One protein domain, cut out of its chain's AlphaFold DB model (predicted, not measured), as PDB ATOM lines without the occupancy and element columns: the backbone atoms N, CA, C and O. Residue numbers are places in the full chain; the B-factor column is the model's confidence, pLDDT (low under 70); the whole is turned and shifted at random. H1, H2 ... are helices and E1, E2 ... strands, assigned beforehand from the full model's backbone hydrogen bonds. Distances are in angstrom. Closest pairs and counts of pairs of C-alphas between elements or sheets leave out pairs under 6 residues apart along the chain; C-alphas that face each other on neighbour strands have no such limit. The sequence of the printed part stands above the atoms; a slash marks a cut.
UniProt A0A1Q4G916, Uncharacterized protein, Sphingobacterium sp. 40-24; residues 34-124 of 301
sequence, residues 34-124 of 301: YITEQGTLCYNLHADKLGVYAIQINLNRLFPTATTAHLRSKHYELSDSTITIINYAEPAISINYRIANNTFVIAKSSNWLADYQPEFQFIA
ATOM      1  N   TYR A  34      25.067 158.105  32.769       89.62
ATOM      2  CA  TYR A  34      24.438 157.181  33.693       89.62
ATOM      3  C   TYR A  34      24.542 157.742  35.111       89.62
ATOM      4  O   TYR A  34      25.574 158.300  35.469       89.62
ATOM      5  N   ILE A  35      23.490 157.617  35.924       91.62
ATOM      6  CA  ILE A  35      23.546 157.973  37.349       91.62
ATOM      7  C   ILE A  35      23.370 156.705  38.173       91.62
ATOM      8  O   ILE A  35      22.303 156.081  38.144       91.62
ATOM      9  N   THR A  36      24.413 156.361  38.924       89.81
ATOM     10  CA  THR A  36      24.440 155.183  39.792       89.81
ATOM     11  C   THR A  36      23.445 155.320  40.944       89.81
ATOM     12  O   THR A  36      23.043 156.422  41.324       89.81
ATOM     13  N   GLU A  37      23.083 154.198  41.567       86.19
ATOM     14  CA  GLU A  37      22.254 154.203  42.780       86.19
ATOM     15  C   GLU A  37      22.881 154.989  43.934       86.19
ATOM     16  O   GLU A  37      22.173 155.577  44.750       86.19
ATOM     17  N   GLN A  38      24.211 155.044  43.971       88.69
ATOM     18  CA  GLN A  38      24.987 155.797  44.950       88.69
ATOM     19  C   GLN A  38      25.027 157.297  44.632       88.69
ATOM     20  O   GLN A  38      25.711 158.030  45.338       88.69
ATOM     21  N   GLY A  39      24.333 157.773  43.593       92.06
ATOM     22  CA  GLY A  39      24.286 159.191  43.239       92.06
ATOM     23  C   GLY A  39      25.559 159.681  42.550       92.06
ATOM     24  O   GLY A  39      25.950 160.828  42.729       92.06
ATOM     25  N   THR A  40      26.237 158.829  41.779       94.19
ATOM     26  CA  THR A  40      27.387 159.240  40.956       94.19
ATOM     27  C   THR A  40      26.951 159.391  39.507       94.19
ATOM     28  O   THR A  40      26.387 158.463  38.941       94.19
ATOM     29  N   LEU A  41      27.193 160.557  38.910       95.31
ATOM     30  CA  LEU A  41      27.032 160.798  37.480       95.31
ATOM     31  C   LEU A  41      28.279 160.305  36.747       95.31
ATOM     32  O   LEU A  41      29.368 160.818  36.988       95.31
ATOM     33  N   CYS A  42      28.104 159.363  35.832       94.88
ATOM     34  CA  CYS A  42      29.142 158.776  34.998       94.88
ATOM     35  C   CYS A  42      28.890 159.156  33.537       94.88
ATOM     36  O   CYS A  42      27.785 158.960  33.026       94.88
ATOM     37  N   TYR A  43      29.906 159.660  32.844       94.62
ATOM     38  CA  TYR A  43      29.858 159.860  31.396       94.62
ATOM     39  C   TYR A  43      31.252 159.750  30.776       94.62
ATOM     40  O   TYR A  43      32.265 159.841  31.473       94.62
ATOM     41  N   ASN A  44      31.302 159.534  29.463       93.31
ATOM     42  CA  ASN A  44      32.546 159.332  28.725       93.31
ATOM     43  C   ASN A  44      32.735 160.419  27.667       93.31
ATOM     44  O   ASN A  44      31.788 160.770  26.963       93.31
ATOM     45  N   LEU A  45      33.967 160.902  27.515       90.88
ATOM     46  CA  LEU A  45      34.381 161.710  26.369       90.88
ATOM     47  C   LEU A  45      35.226 160.864  25.424       90.88
ATOM     48  O   LEU A  45      36.112 160.126  25.863       90.88
ATOM     49  N   HIS A  46      35.003 161.013  24.122       81.56
ATOM     50  CA  HIS A  46      35.893 160.426  23.128       81.56
ATOM     51  C   HIS A  46      37.248 161.140  23.156       81.56
ATOM     52  O   HIS A  46      37.320 162.355  22.990       81.56
ATOM     53  N   ALA A  47      38.314 160.368  23.365       68.12
ATOM     54  CA  ALA A  47      39.694 160.841  23.440       68.12
ATOM     55  C   ALA A  47      40.463 160.499  22.148       68.12
ATOM     56  O   ALA A  47      41.600 160.036  22.201       68.12
ATOM     57  N   ASP A  48      39.813 160.663  20.992       68.38
ATOM     58  CA  ASP A  48      40.256 160.194  19.668       68.38
ATOM     59  C   ASP A  48      40.283 158.654  19.505       68.38
ATOM     60  O   ASP A  48      39.567 157.917  20.179       68.38
ATOM     61  N   LYS A  49      41.093 158.145  18.557       71.75
ATOM     62  CA  LYS A  49      41.225 156.712  18.213       71.75
ATOM     63  C   LYS A  49      41.902 155.861  19.301       71.75
ATOM     64  O   LYS A  49      42.033 154.655  19.117       71.75
ATOM     65  N   LEU A  50      42.378 156.472  20.388       82.31
ATOM     66  CA  LEU A  50      43.220 155.814  21.394       82.31
ATOM     67  C   LEU A  50      42.443 155.329  22.625       82.31
ATOM     68  O   LEU A  50      42.928 154.449  23.338       82.31
ATOM     69  N   GLY A  51      41.250 155.863  22.884       87.38
ATOM     70  CA  GLY A  51      40.470 155.487  24.060       87.38
ATOM     71  C   GLY A  51      39.378 156.485  24.419       87.38
ATOM     72  O   GLY A  51      38.911 157.263  23.584       87.38
ATOM     73  N   VAL A  52      38.977 156.459  25.688       91.44
ATOM     74  CA  VAL A  52      37.960 157.355  26.248       91.44
ATOM     75  C   VAL A  52      38.424 157.953  27.569       91.44
ATOM     76  O   VAL A  52      39.161 157.321  28.328       91.44
ATOM     77  N   TYR A  53      37.959 159.163  27.863       92.81
ATOM     78  CA  TYR A  53      38.069 159.745  29.194       92.81
ATOM     79  C   TYR A  53      36.793 159.451  29.974       92.81
ATOM     80  O   TYR A  53      35.719 159.940  29.620       92.81
ATOM     81  N   ALA A  54      36.917 158.650  31.026       94.81
ATOM     82  CA  ALA A  54      35.861 158.401  31.988       94.81
ATOM     83  C   ALA A  54      35.828 159.529  33.017       94.81
ATOM     84  O   ALA A  54      36.847 159.842  33.639       94.81
ATOM     85  N   ILE A  55      34.652 160.127  33.182       95.88
ATOM     86  CA  ILE A  55      34.406 161.190  34.152       95.88
ATOM     87  C   ILE A  55      33.315 160.723  35.106       95.88
ATOM     88  O   ILE A  55      32.270 160.221  34.670       95.88
ATOM     89  N   GLN A  56      33.566 160.897  36.402       96.38
ATOM     90  CA  GLN A  56      32.625 160.592  37.468       96.38
ATOM     91  C   GLN A  56      32.457 161.786  38.409       96.38
ATOM     92  O   GLN A  56      33.419 162.406  38.863       96.38
ATOM     93  N   ILE A  57      31.202 162.112  38.713       95.88
ATOM     94  CA  ILE A  57      30.832 163.189  39.629       95.88
ATOM     95  C   ILE A  57      29.928 162.603  40.708       95.88
ATOM     96  O   ILE A  57      28.774 162.274  40.451       95.88
ATOM     97  N   ASN A  58      30.420 162.528  41.939       95.12
ATOM     98  CA  ASN A  58      29.607 162.289  43.125       95.12
ATOM     99  C   ASN A  58      28.615 163.450  43.340       95.12
ATOM    100  O   ASN A  58      28.954 164.503  43.889       95.12
ATOM    101  N   LEU A  59      27.374 163.253  42.900       94.75
ATOM    102  CA  LEU A  59      26.311 164.248  42.998       94.75
ATOM    103  C   LEU A  59      25.841 164.449  44.436       94.75
ATOM    104  O   LEU A  59      25.335 165.523  44.733       94.75
ATOM    105  N   ASN A  60      26.049 163.489  45.341       93.19
ATOM    106  CA  ASN A  60      25.705 163.675  46.753       93.19
ATOM    107  C   ASN A  60      26.607 164.717  47.422       93.19
ATOM    108  O   ASN A  60      26.216 165.303  48.424       93.19
ATOM    109  N   ARG A  61      27.804 164.998  46.883       93.12
ATOM    110  CA  ARG A  61      28.587 166.151  47.358       93.12
ATOM    111  C   ARG A  61      27.922 167.468  46.968       93.12
ATOM    112  O   ARG A  61      27.886 168.384  47.777       93.12
ATOM    113  N   LEU A  62      27.389 167.548  45.750       91.44
ATOM    114  CA  LEU A  62      26.734 168.749  45.224       91.44
ATOM    115  C   LEU A  62      25.313 168.938  45.782       91.44
ATOM    116  O   LEU A  62      24.872 170.063  45.975       91.44
ATOM    117  N   PHE A  63      24.612 167.838  46.058       91.81
ATOM    118  CA  PHE A  63      23.225 167.798  46.518       91.81
ATOM    119  C   PHE A  63      23.080 166.800  47.685       91.81
ATOM    120  O   PHE A  63      22.520 165.717  47.511       91.81
ATOM    121  N   PRO A  64      23.572 167.136  48.890       89.38
ATOM    122  CA  PRO A  64      23.701 166.187  50.004       89.38
ATOM    123  C   PRO A  64      22.379 165.638  50.544       89.38
ATOM    124  O   PRO A  64      22.360 164.577  51.161       89.38
ATOM    125  N   THR A  65      21.272 166.342  50.320       89.38
ATOM    126  CA  THR A  65      19.935 165.946  50.784       89.38
ATOM    127  C   THR A  65      19.079 165.318  49.683       89.38
ATOM    128  O   THR A  65      17.948 164.905  49.946       89.38
ATOM    129  N   ALA A  66      19.582 165.245  48.446       89.25
ATOM    130  CA  ALA A  66      18.822 164.720  47.321       89.25
ATOM    131  C   ALA A  66      18.769 163.188  47.343       89.25
ATOM    132  O   ALA A  66      19.771 162.507  47.543       89.25
ATOM    133  N   THR A  67      17.594 162.631  47.056       90.62
ATOM    134  CA  THR A  67      17.465 161.202  46.753       90.62
ATOM    135  C   THR A  67      17.979 160.912  45.344       90.62
ATOM    136  O   THR A  67      17.921 161.777  44.467       90.62
ATOM    137  N   THR A  68      18.402 159.678  45.064       87.62
ATOM    138  CA  THR A  68      18.839 159.269  43.715       87.62
ATOM    139  C   THR A  68      17.757 159.495  42.654       87.62
ATOM    140  O   THR A  68      18.055 159.922  41.540       87.62
ATOM    141  N   ALA A  69      16.484 159.280  42.998       86.88
ATOM    142  CA  ALA A  69      15.362 159.592  42.112       86.88
ATOM    143  C   ALA A  69      15.292 161.095  41.787       86.88
ATOM    144  O   ALA A  69      15.106 161.468  40.629       86.88
ATOM    145  N   HIS A  70      15.502 161.958  42.787       88.44
ATOM    146  CA  HIS A  70      15.554 163.399  42.570       88.44
ATOM    147  C   HIS A  70      16.767 163.805  41.722       88.44
ATOM    148  O   HIS A  70      16.609 164.595  40.794       88.44
ATOM    149  N   LEU A  71      17.947 163.227  41.971       90.75
ATOM    150  CA  LEU A  71      19.135 163.437  41.134       90.75
ATOM    151  C   LEU A  71      18.844 163.104  39.665       90.75
ATOM    152  O   LEU A  71      19.020 163.953  38.801       90.75
ATOM    153  N   ARG A  72      18.276 161.927  39.383       88.12
ATOM    154  CA  ARG A  72      17.909 161.504  38.018       88.12
ATOM    155  C   ARG A  72      16.853 162.382  37.346       88.12
ATOM    156  O   ARG A  72      16.782 162.399  36.123       88.12
ATOM    157  N   SER A  73      16.035 163.095  38.121       86.62
ATOM    158  CA  SER A  73      15.033 164.020  37.578       86.62
ATOM    159  C   SER A  73      15.612 165.377  37.156       86.62
ATOM    160  O   SER A  73      14.934 166.133  36.459       86.62
ATOM    161  N   LYS A  74      16.845 165.705  37.572       89.19
ATOM    162  CA  LYS A  74      17.520 166.949  37.179       89.19
ATOM    163  C   LYS A  74      17.908 166.915  35.703       89.19
ATOM    164  O   LYS A  74      18.010 165.860  35.078       89.19
ATOM    165  N   HIS A  75      18.133 168.099  35.143       91.06
ATOM    166  CA  HIS A  75      18.526 168.240  33.751       91.06
ATOM    167  C   HIS A  75      20.042 168.427  33.638       91.06
ATOM    168  O   HIS A  75      20.609 169.323  34.264       91.06
ATOM    169  N   TYR A  76      20.682 167.571  32.843       92.31
ATOM    170  CA  TYR A  76      22.132 167.525  32.673       92.31
ATOM    171  C   TYR A  76      22.496 167.893  31.238       92.31
ATOM    172  O   TYR A  76      22.018 167.277  30.283       92.31
ATOM    173  N   GLU A  77      23.367 168.884  31.093       92.25
ATOM    174  CA  GLU A  77      23.945 169.284  29.816       92.25
ATOM    175  C   GLU A  77      25.454 169.053  29.885       92.25
ATOM    176  O   GLU A  77      26.173 169.727  30.625       92.25
ATOM    177  N   LEU A  78      25.915 168.043  29.147       92.56
ATOM    178  CA  LEU A  78      27.296 167.573  29.153       92.56
ATOM    179  C   LEU A  78      27.911 167.784  27.768       92.56
ATOM    180  O   LEU A  78      27.335 167.353  26.763       92.56
ATOM    181  N   SER A  79      29.079 168.419  27.725       90.44
ATOM    182  CA  SER A  79      29.903 168.578  26.523       90.44
ATOM    183  C   SER A  79      31.365 168.225  26.808       90.44
ATOM    184  O   SER A  79      31.722 167.871  27.931       90.44
ATOM    185  N   ASP A  80      32.219 168.343  25.794       89.25
ATOM    186  CA  ASP A  80      33.676 168.157  25.864       89.25
ATOM    187  C   ASP A  80      34.421 169.183  26.740       89.25
ATOM    188  O   ASP A  80      35.598 169.005  27.051       89.25
ATOM    189  N   SER A  81      33.743 170.259  27.132       91.38
ATOM    190  CA  SER A  81      34.345 171.433  27.768       91.38
ATOM    191  C   SER A  81      33.472 172.051  28.855       91.38
ATOM    192  O   SER A  81      33.932 172.920  29.594       91.38
ATOM    193  N   THR A  82      32.209 171.638  28.963       93.19
ATOM    194  CA  THR A  82      31.244 172.199  29.910       93.19
ATOM    195  C   THR A  82      30.419 171.094  30.563       93.19
ATOM    196  O   THR A  82      29.995 170.141  29.909       93.19
ATOM    197  N   ILE A  83      30.176 171.236  31.863       94.38
ATOM    198  CA  ILE A  83      29.147 170.495  32.594       94.38
ATOM    199  C   ILE A  83      28.192 171.531  33.160       94.38
ATOM    200  O   ILE A  83      28.626 172.412  33.902       94.38
ATOM    201  N   THR A  84      26.905 171.392  32.863       94.56
ATOM    202  CA  THR A  84      25.846 172.201  33.466       94.56
ATOM    203  C   THR A  84      24.773 171.282  34.035       94.56
ATOM    204  O   THR A  84      24.243 170.412  33.347       94.56
ATOM    205  N   ILE A  85      24.444 171.481  35.309       93.00
ATOM    206  CA  ILE A  85      23.365 170.795  36.015       93.00
ATOM    207  C   ILE A  85      22.307 171.845  36.338       93.00
ATOM    208  O   ILE A  85      22.513 172.717  37.188       93.00
ATOM    209  N   ILE A  86      21.176 171.774  35.641       89.00
ATOM    210  CA  ILE A  86      20.056 172.696  35.821       89.00
ATOM    211  C   ILE A  86      19.116 172.116  36.877       89.00
ATOM    212  O   ILE A  86      18.609 170.995  36.750       89.00
ATOM    213  N   ASN A  87      18.880 172.904  37.926       80.56
ATOM    214  CA  ASN A  87      17.892 172.627  38.957       80.56
ATOM    215  C   ASN A  87      16.672 173.537  38.753       80.56
ATOM    216  O   ASN A  87      16.816 174.691  38.366       80.56
ATOM    217  N   TYR A  88      15.464 173.032  39.008       74.38
ATOM    218  CA  TYR A  88      14.233 173.794  38.770       74.38
ATOM    219  C   TYR A  88      14.035 174.935  39.783       74.38
ATOM    220  O   TYR A  88      13.462 175.965  39.447       74.38
ATOM    221  N   ALA A  89      14.515 174.758  41.019       77.75
ATOM    222  CA  ALA A  89      14.297 175.693  42.128       77.75
ATOM    223  C   ALA A  89      15.580 176.372  42.646       77.75
ATOM    224  O   ALA A  89      15.518 177.148  43.595       77.75
ATOM    225  N   GLU A  90      16.739 176.090  42.048       82.50
ATOM    226  CA  GLU A  90      18.036 176.611  42.496       82.50
ATOM    227  C   GLU A  90      18.874 177.067  41.297       82.50
ATOM    228  O   GLU A  90      18.667 176.570  40.185       82.50
ATOM    229  N   PRO A  91      19.842 177.980  41.499       88.38
ATOM    230  CA  PRO A  91      20.788 178.355  40.458       88.38
ATOM    231  C   PRO A  91      21.479 177.133  39.847       88.38
ATOM    232  O   PRO A  91      21.873 176.207  40.556       88.38
ATOM    233  N   ALA A  92      21.668 177.149  38.526       91.31
ATOM    234  CA  ALA A  92      22.392 176.085  37.845       91.31
ATOM    235  C   ALA A  92      23.826 175.967  38.385       91.31
ATOM    236  O   ALA A  92      24.496 176.970  38.664       91.31
ATOM    237  N   ILE A  93      24.288 174.726  38.502       94.00
ATOM    238  CA  ILE A  93      25.678 174.405  38.808       94.00
ATOM    239  C   ILE A  93      26.387 174.210  37.475       94.00
ATOM    240  O   ILE A  93      25.945 173.392  36.669       94.00
ATOM    241  N   SER A  94      27.475 174.934  37.229       94.00
ATOM    242  CA  SER A  94      28.234 174.760  35.992       94.00
ATOM    243  C   SER A  94      29.737 174.842  36.183       94.00
ATOM    244  O   SER A  94      30.243 175.590  37.025       94.00
ATOM    245  N   ILE A  95      30.456 174.073  35.369       95.81
ATOM    246  CA  ILE A  95      31.903 174.173  35.222       95.81
ATOM    247  C   ILE A  95      32.290 174.186  33.750       95.81
ATOM    248  O   ILE A  95      31.787 173.396  32.956       95.81
ATOM    249  N   ASN A  96      33.235 175.057  33.419       95.69
ATOM    250  CA  ASN A  96      34.015 174.989  32.196       95.69
ATOM    251  C   ASN A  96      35.331 174.310  32.538       95.69
ATOM    252  O   ASN A  96      36.037 174.739  33.459       95.69
ATOM    253  N   TYR A  97      35.673 173.277  31.790       94.69
ATOM    254  CA  TYR A  97      36.859 172.478  32.021       94.69
ATOM    255  C   TYR A  97      37.631 172.251  30.726       94.69
ATOM    256  O   TYR A  97      37.149 172.487  29.619       94.69
ATOM    257  N   ARG A  98      38.869 171.801  30.887       93.12
ATOM    258  CA  ARG A  98      39.711 171.303  29.803       93.12
ATOM    259  C   ARG A  98      40.484 170.088  30.283       93.12
ATOM    260  O   ARG A  98      40.785 169.975  31.472       93.12
ATOM    261  N   ILE A  99      40.852 169.224  29.348       89.44
ATOM    262  CA  ILE A  99      41.760 168.112  29.613       89.44
ATOM    263  C   ILE A  99      43.145 168.509  29.115       89.44
ATOM    264  O   ILE A  99      43.324 168.824  27.941       89.44
ATOM    265  N   ALA A 100      44.123 168.530  30.015       86.50
ATOM    266  CA  ALA A 100      45.508 168.855  29.690       86.50
ATOM    267  C   ALA A 100      46.432 167.835  30.352       86.50
ATOM    268  O   ALA A 100      46.293 167.579  31.543       86.50
ATOM    269  N   ASN A 101      47.365 167.244  29.600       83.75
ATOM    270  CA  ASN A 101      48.304 166.236  30.115       83.75
ATOM    271  C   ASN A 101      47.613 165.105  30.902       83.75
ATOM    272  O   ASN A 101      48.082 164.714  31.966       83.75
ATOM    273  N   ASN A 102      46.476 164.610  30.397       84.00
ATOM    274  CA  ASN A 102      45.660 163.589  31.061       84.00
ATOM    275  C   ASN A 102      45.159 163.995  32.467       84.00
ATOM    276  O   ASN A 102      45.002 163.158  33.351       84.00
ATOM    277  N   THR A 103      44.920 165.291  32.678       87.00
ATOM    278  CA  THR A 103      44.333 165.828  33.910       87.00
ATOM    279  C   THR A 103      43.092 166.650  33.599       87.00
ATOM    280  O   THR A 103      43.046 167.366  32.594       87.00
ATOM    281  N   PHE A 104      42.091 166.545  34.471       92.06
ATOM    282  CA  PHE A 104      40.877 167.347  34.420       92.06
ATOM    283  C   PHE A 104      41.125 168.695  35.105       92.06
ATOM    284  O   PHE A 104      41.443 168.739  36.292       92.06
ATOM    285  N   VAL A 105      41.005 169.800  34.365       93.06
ATOM    286  CA  VAL A 105      41.283 171.149  34.879       93.06
ATOM    287  C   VAL A 105      40.043 172.022  34.755       93.06
ATOM    288  O   VAL A 105      39.626 172.361  33.646       93.06
ATOM    289  N   ILE A 106      39.490 172.440  35.895       94.12
ATOM    290  CA  ILE A 106      38.388 173.407  35.955       94.12
ATOM    291  C   ILE A 106      38.944 174.810  35.688       94.12
ATOM    292  O   ILE A 106      39.771 175.316  36.445       94.12
ATOM    293  N   ALA A 107      38.495 175.439  34.603       91.81
ATOM    294  CA  ALA A 107      38.907 176.784  34.203       91.81
ATOM    295  C   ALA A 107      38.005 177.874  34.799       91.81
ATOM    296  O   ALA A 107      38.478 178.942  35.181       91.81
ATOM    297  N   LYS A 108      36.695 177.615  34.863       93.62
ATOM    298  CA  LYS A 108      35.698 178.522  35.442       93.62
ATOM    299  C   LYS A 108      34.564 177.700  36.031       93.62
ATOM    300  O   LYS A 108      34.206 176.674  35.466       93.62
ATOM    301  N   SER A 109      33.974 178.163  37.123       94.88
ATOM    302  CA  SER A 109      32.817 177.515  37.729       94.88
ATOM    303  C   SER A 109      31.786 178.521  38.236       94.88
ATOM    304  O   SER A 109      32.096 179.692  38.459       94.88
ATOM    305  N   SER A 110      30.548 178.057  38.392       94.75
ATOM    306  CA  SER A 110      29.436 178.772  39.018       94.75
ATOM    307  C   SER A 110      28.668 177.800  39.907       94.75
ATOM    308  O   SER A 110      28.286 176.725  39.448       94.75
ATOM    309  N   ASN A 111      28.449 178.165  41.175       91.44
ATOM    310  CA  ASN A 111      27.781 177.328  42.188       91.44
ATOM    311  C   ASN A 111      28.391 175.919  42.355       91.44
ATOM    312  O   ASN A 111      27.741 175.004  42.851       91.44
ATOM    313  N   TRP A 112      29.646 175.741  41.936       92.56
ATOM    314  CA  TRP A 112      30.423 174.522  42.140       92.56
ATOM    315  C   TRP A 112      31.182 174.601  43.466       92.56
ATOM    316  O   TRP A 112      31.641 175.675  43.858       92.56
ATOM    317  N   LEU A 113      31.363 173.465  44.135       91.25
ATOM    318  CA  LEU A 113      32.162 173.390  45.360       91.25
ATOM    319  C   LEU A 113      33.647 173.628  45.050       91.25
ATOM    320  O   LEU A 113      34.239 172.913  44.246       91.25
ATOM    321  N   ALA A 114      34.256 174.631  45.689       86.31
ATOM    322  CA  ALA A 114      35.611 175.088  45.360       86.31
ATOM    323  C   ALA A 114      36.703 174.014  45.545       86.31
ATOM    324  O   ALA A 114      37.686 174.008  44.810       86.31
ATOM    325  N   ASP A 115      36.530 173.100  46.501       88.56
ATOM    326  CA  ASP A 115      37.458 172.010  46.824       88.56
ATOM    327  C   ASP A 115      37.174 170.714  46.045       88.56
ATOM    328  O   ASP A 115      37.867 169.710  46.221       88.56
ATOM    329  N   TYR A 116      36.138 170.699  45.207       92.38
ATOM    330  CA  TYR A 116      35.654 169.475  44.595       92.38
ATOM    331  C   TYR A 116      36.147 169.303  43.157       92.38
ATOM    332  O   TYR A 116      35.875 170.127  42.282       92.38
ATOM    333  N   GLN A 117      36.824 168.182  42.906       92.31
ATOM    334  CA  GLN A 117      37.245 167.747  41.576       92.31
ATOM    335  C   GLN A 117      36.476 166.486  41.167       92.31
ATOM    336  O   GLN A 117      36.375 165.563  41.983       92.31
ATOM    337  N   PRO A 118      35.949 166.422  39.930       93.94
ATOM    338  CA  PRO A 118      35.483 165.173  39.345       93.94
ATOM    339  C   PRO A 118      36.582 164.109  39.334       93.94
ATOM    340  O   PRO A 118      37.755 164.412  39.098       93.94
ATOM    341  N   GLU A 119      36.191 162.856  39.544       94.56
ATOM    342  CA  GLU A 119      37.078 161.728  39.291       94.56
ATOM    343  C   GLU A 119      37.240 161.562  37.778       94.56
ATOM    344  O   GLU A 119      36.278 161.653  37.009       94.56
ATOM    345  N   PHE A 120      38.485 161.371  37.349       93.75
ATOM    346  CA  PHE A 120      38.871 161.400  35.947       93.75
ATOM    347  C   PHE A 120      39.902 160.315  35.664       93.75
ATOM    348  O   PHE A 120      40.934 160.245  36.336       93.75
ATOM    349  N   GLN A 121      39.651 159.502  34.640       93.50
ATOM    350  CA  GLN A 121      40.572 158.453  34.224       93.50
ATOM    351  C   GLN A 121      40.525 158.237  32.711       93.50
ATOM    352  O   GLN A 121      39.456 158.157  32.112       93.50
ATOM    353  N   PHE A 122      41.693 158.088  32.088       91.88
ATOM    354  CA  PHE A 122      41.785 157.622  30.707       91.88
ATOM    355  C   PHE A 122      41.750 156.097  30.646       91.88
ATOM    356  O   PHE A 122      42.480 155.422  31.376       91.88
ATOM    357  N   ILE A 123      40.932 155.566  29.743       91.44
ATOM    358  CA  ILE A 123      40.831 154.136  29.466       91.44
ATOM    359  C   ILE A 123      41.255 153.906  28.019       91.44
ATOM    360  O   ILE A 123      40.578 154.338  27.084       91.44
ATOM    361  N   ALA A 124      42.379 153.214  27.840       90.69
ATOM    362  CA  ALA A 124      42.874 152.859  26.519       90.69
ATOM    363  C   ALA A 124      41.924 151.874  25.821       90.69
ATOM    364  O   ALA A 124      41.394 150.951  26.448       90.69
TER     365      ALA A 124
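What this domain is: This is residues 34 to 124 of the 301 residues of an uncharacterized protein of Sphingobacterium sp. 40-24 (UniProt A0A1Q4G916). Two antiparallel sheets curve round one axis as a loosely formed, incompletely closed barrel of seven strands, with E1, E2 and E7 making one side and E3, E4, E5 and E6 the other. The short helices H1 and H2 lie at one end of it, and the sheets come near each other at E6 and E7, while E1 and E3 leave a gap. The printed part has 91 residues with seven named strands and two named helices, in the order E1 E2 H1 H2 E3 E4 E5 E6 E7; the sheets run E1 - E2 - E7 and E3 - E4 - E5 - E6. The class is mostly strand, and the whole is compact, with a radius of gyration of the C-alphas of 13.1 A and spans of 39 by 27 by 21 A.

How they stand to each other: Residues 34 to 35 pair antiparallel with residues 41 to 42 of E1, residues 40 to 46. E1 forms a hairpin with E2, residues 51 to 58, where N 43 and O 55 are 3.0 A apart, within hydrogen-bond range. H1, residues 59 to 62, only grazes the sheet of E1 and E2 with its residues 59 to 61. H2, residues 68 to 73, is close to H1 but not clearly touching, the closest C-alphas being those of Leu 59 and Leu 71, 7.5 A apart. In H2 every O i to N i+4 pair is within hydrogen-bond range; H1 is too short for such a pair, and its one O i to N i+3 pair is within range. E3, residues 75 to 78, and E1 are only just apart, at 8.4 A. E3, E4 at residues 82 to 86, E5 at residues 93 to 100 and E6 at residues 103 to 110 form a meander, each strand the antiparallel neighbour of the one before. Within hydrogen-bond range are N 77 and O 84 at 2.9 A for E3 and E4, N 85 and O 93 at 2.8 A for E4 and E5, and N 98 and O 105 at 2.9 A for E5 and E6. E6 bends by 58 degrees at residue 107. E7, residues 119 to 124, is the antiparallel neighbour of E2, with N 54 and O 121 at 2.8 A, within hydrogen-bond range. The closest C-alphas of E6 and E7 are those of Phe 104 and Phe 120, 6.5 A apart.

Where its parts are: E1 begins at C-alpha 40, (27.387, 159.240, 40.956), and is 19.8 A long. E2 is 23.0 A, E5 22.5 A and E6 20.4 A long. E7 is 16.6 A long and ends at C-alpha 124, (42.874, 152.859, 26.519).

The domain as a whole: The C-alphas farthest apart are those of Leu 50 and Ala 89, at 40.8 A. The printed part has no cut and no long link. The mean pLDDT of the printed part is 90.1, and residues 47 to 48 are under 70.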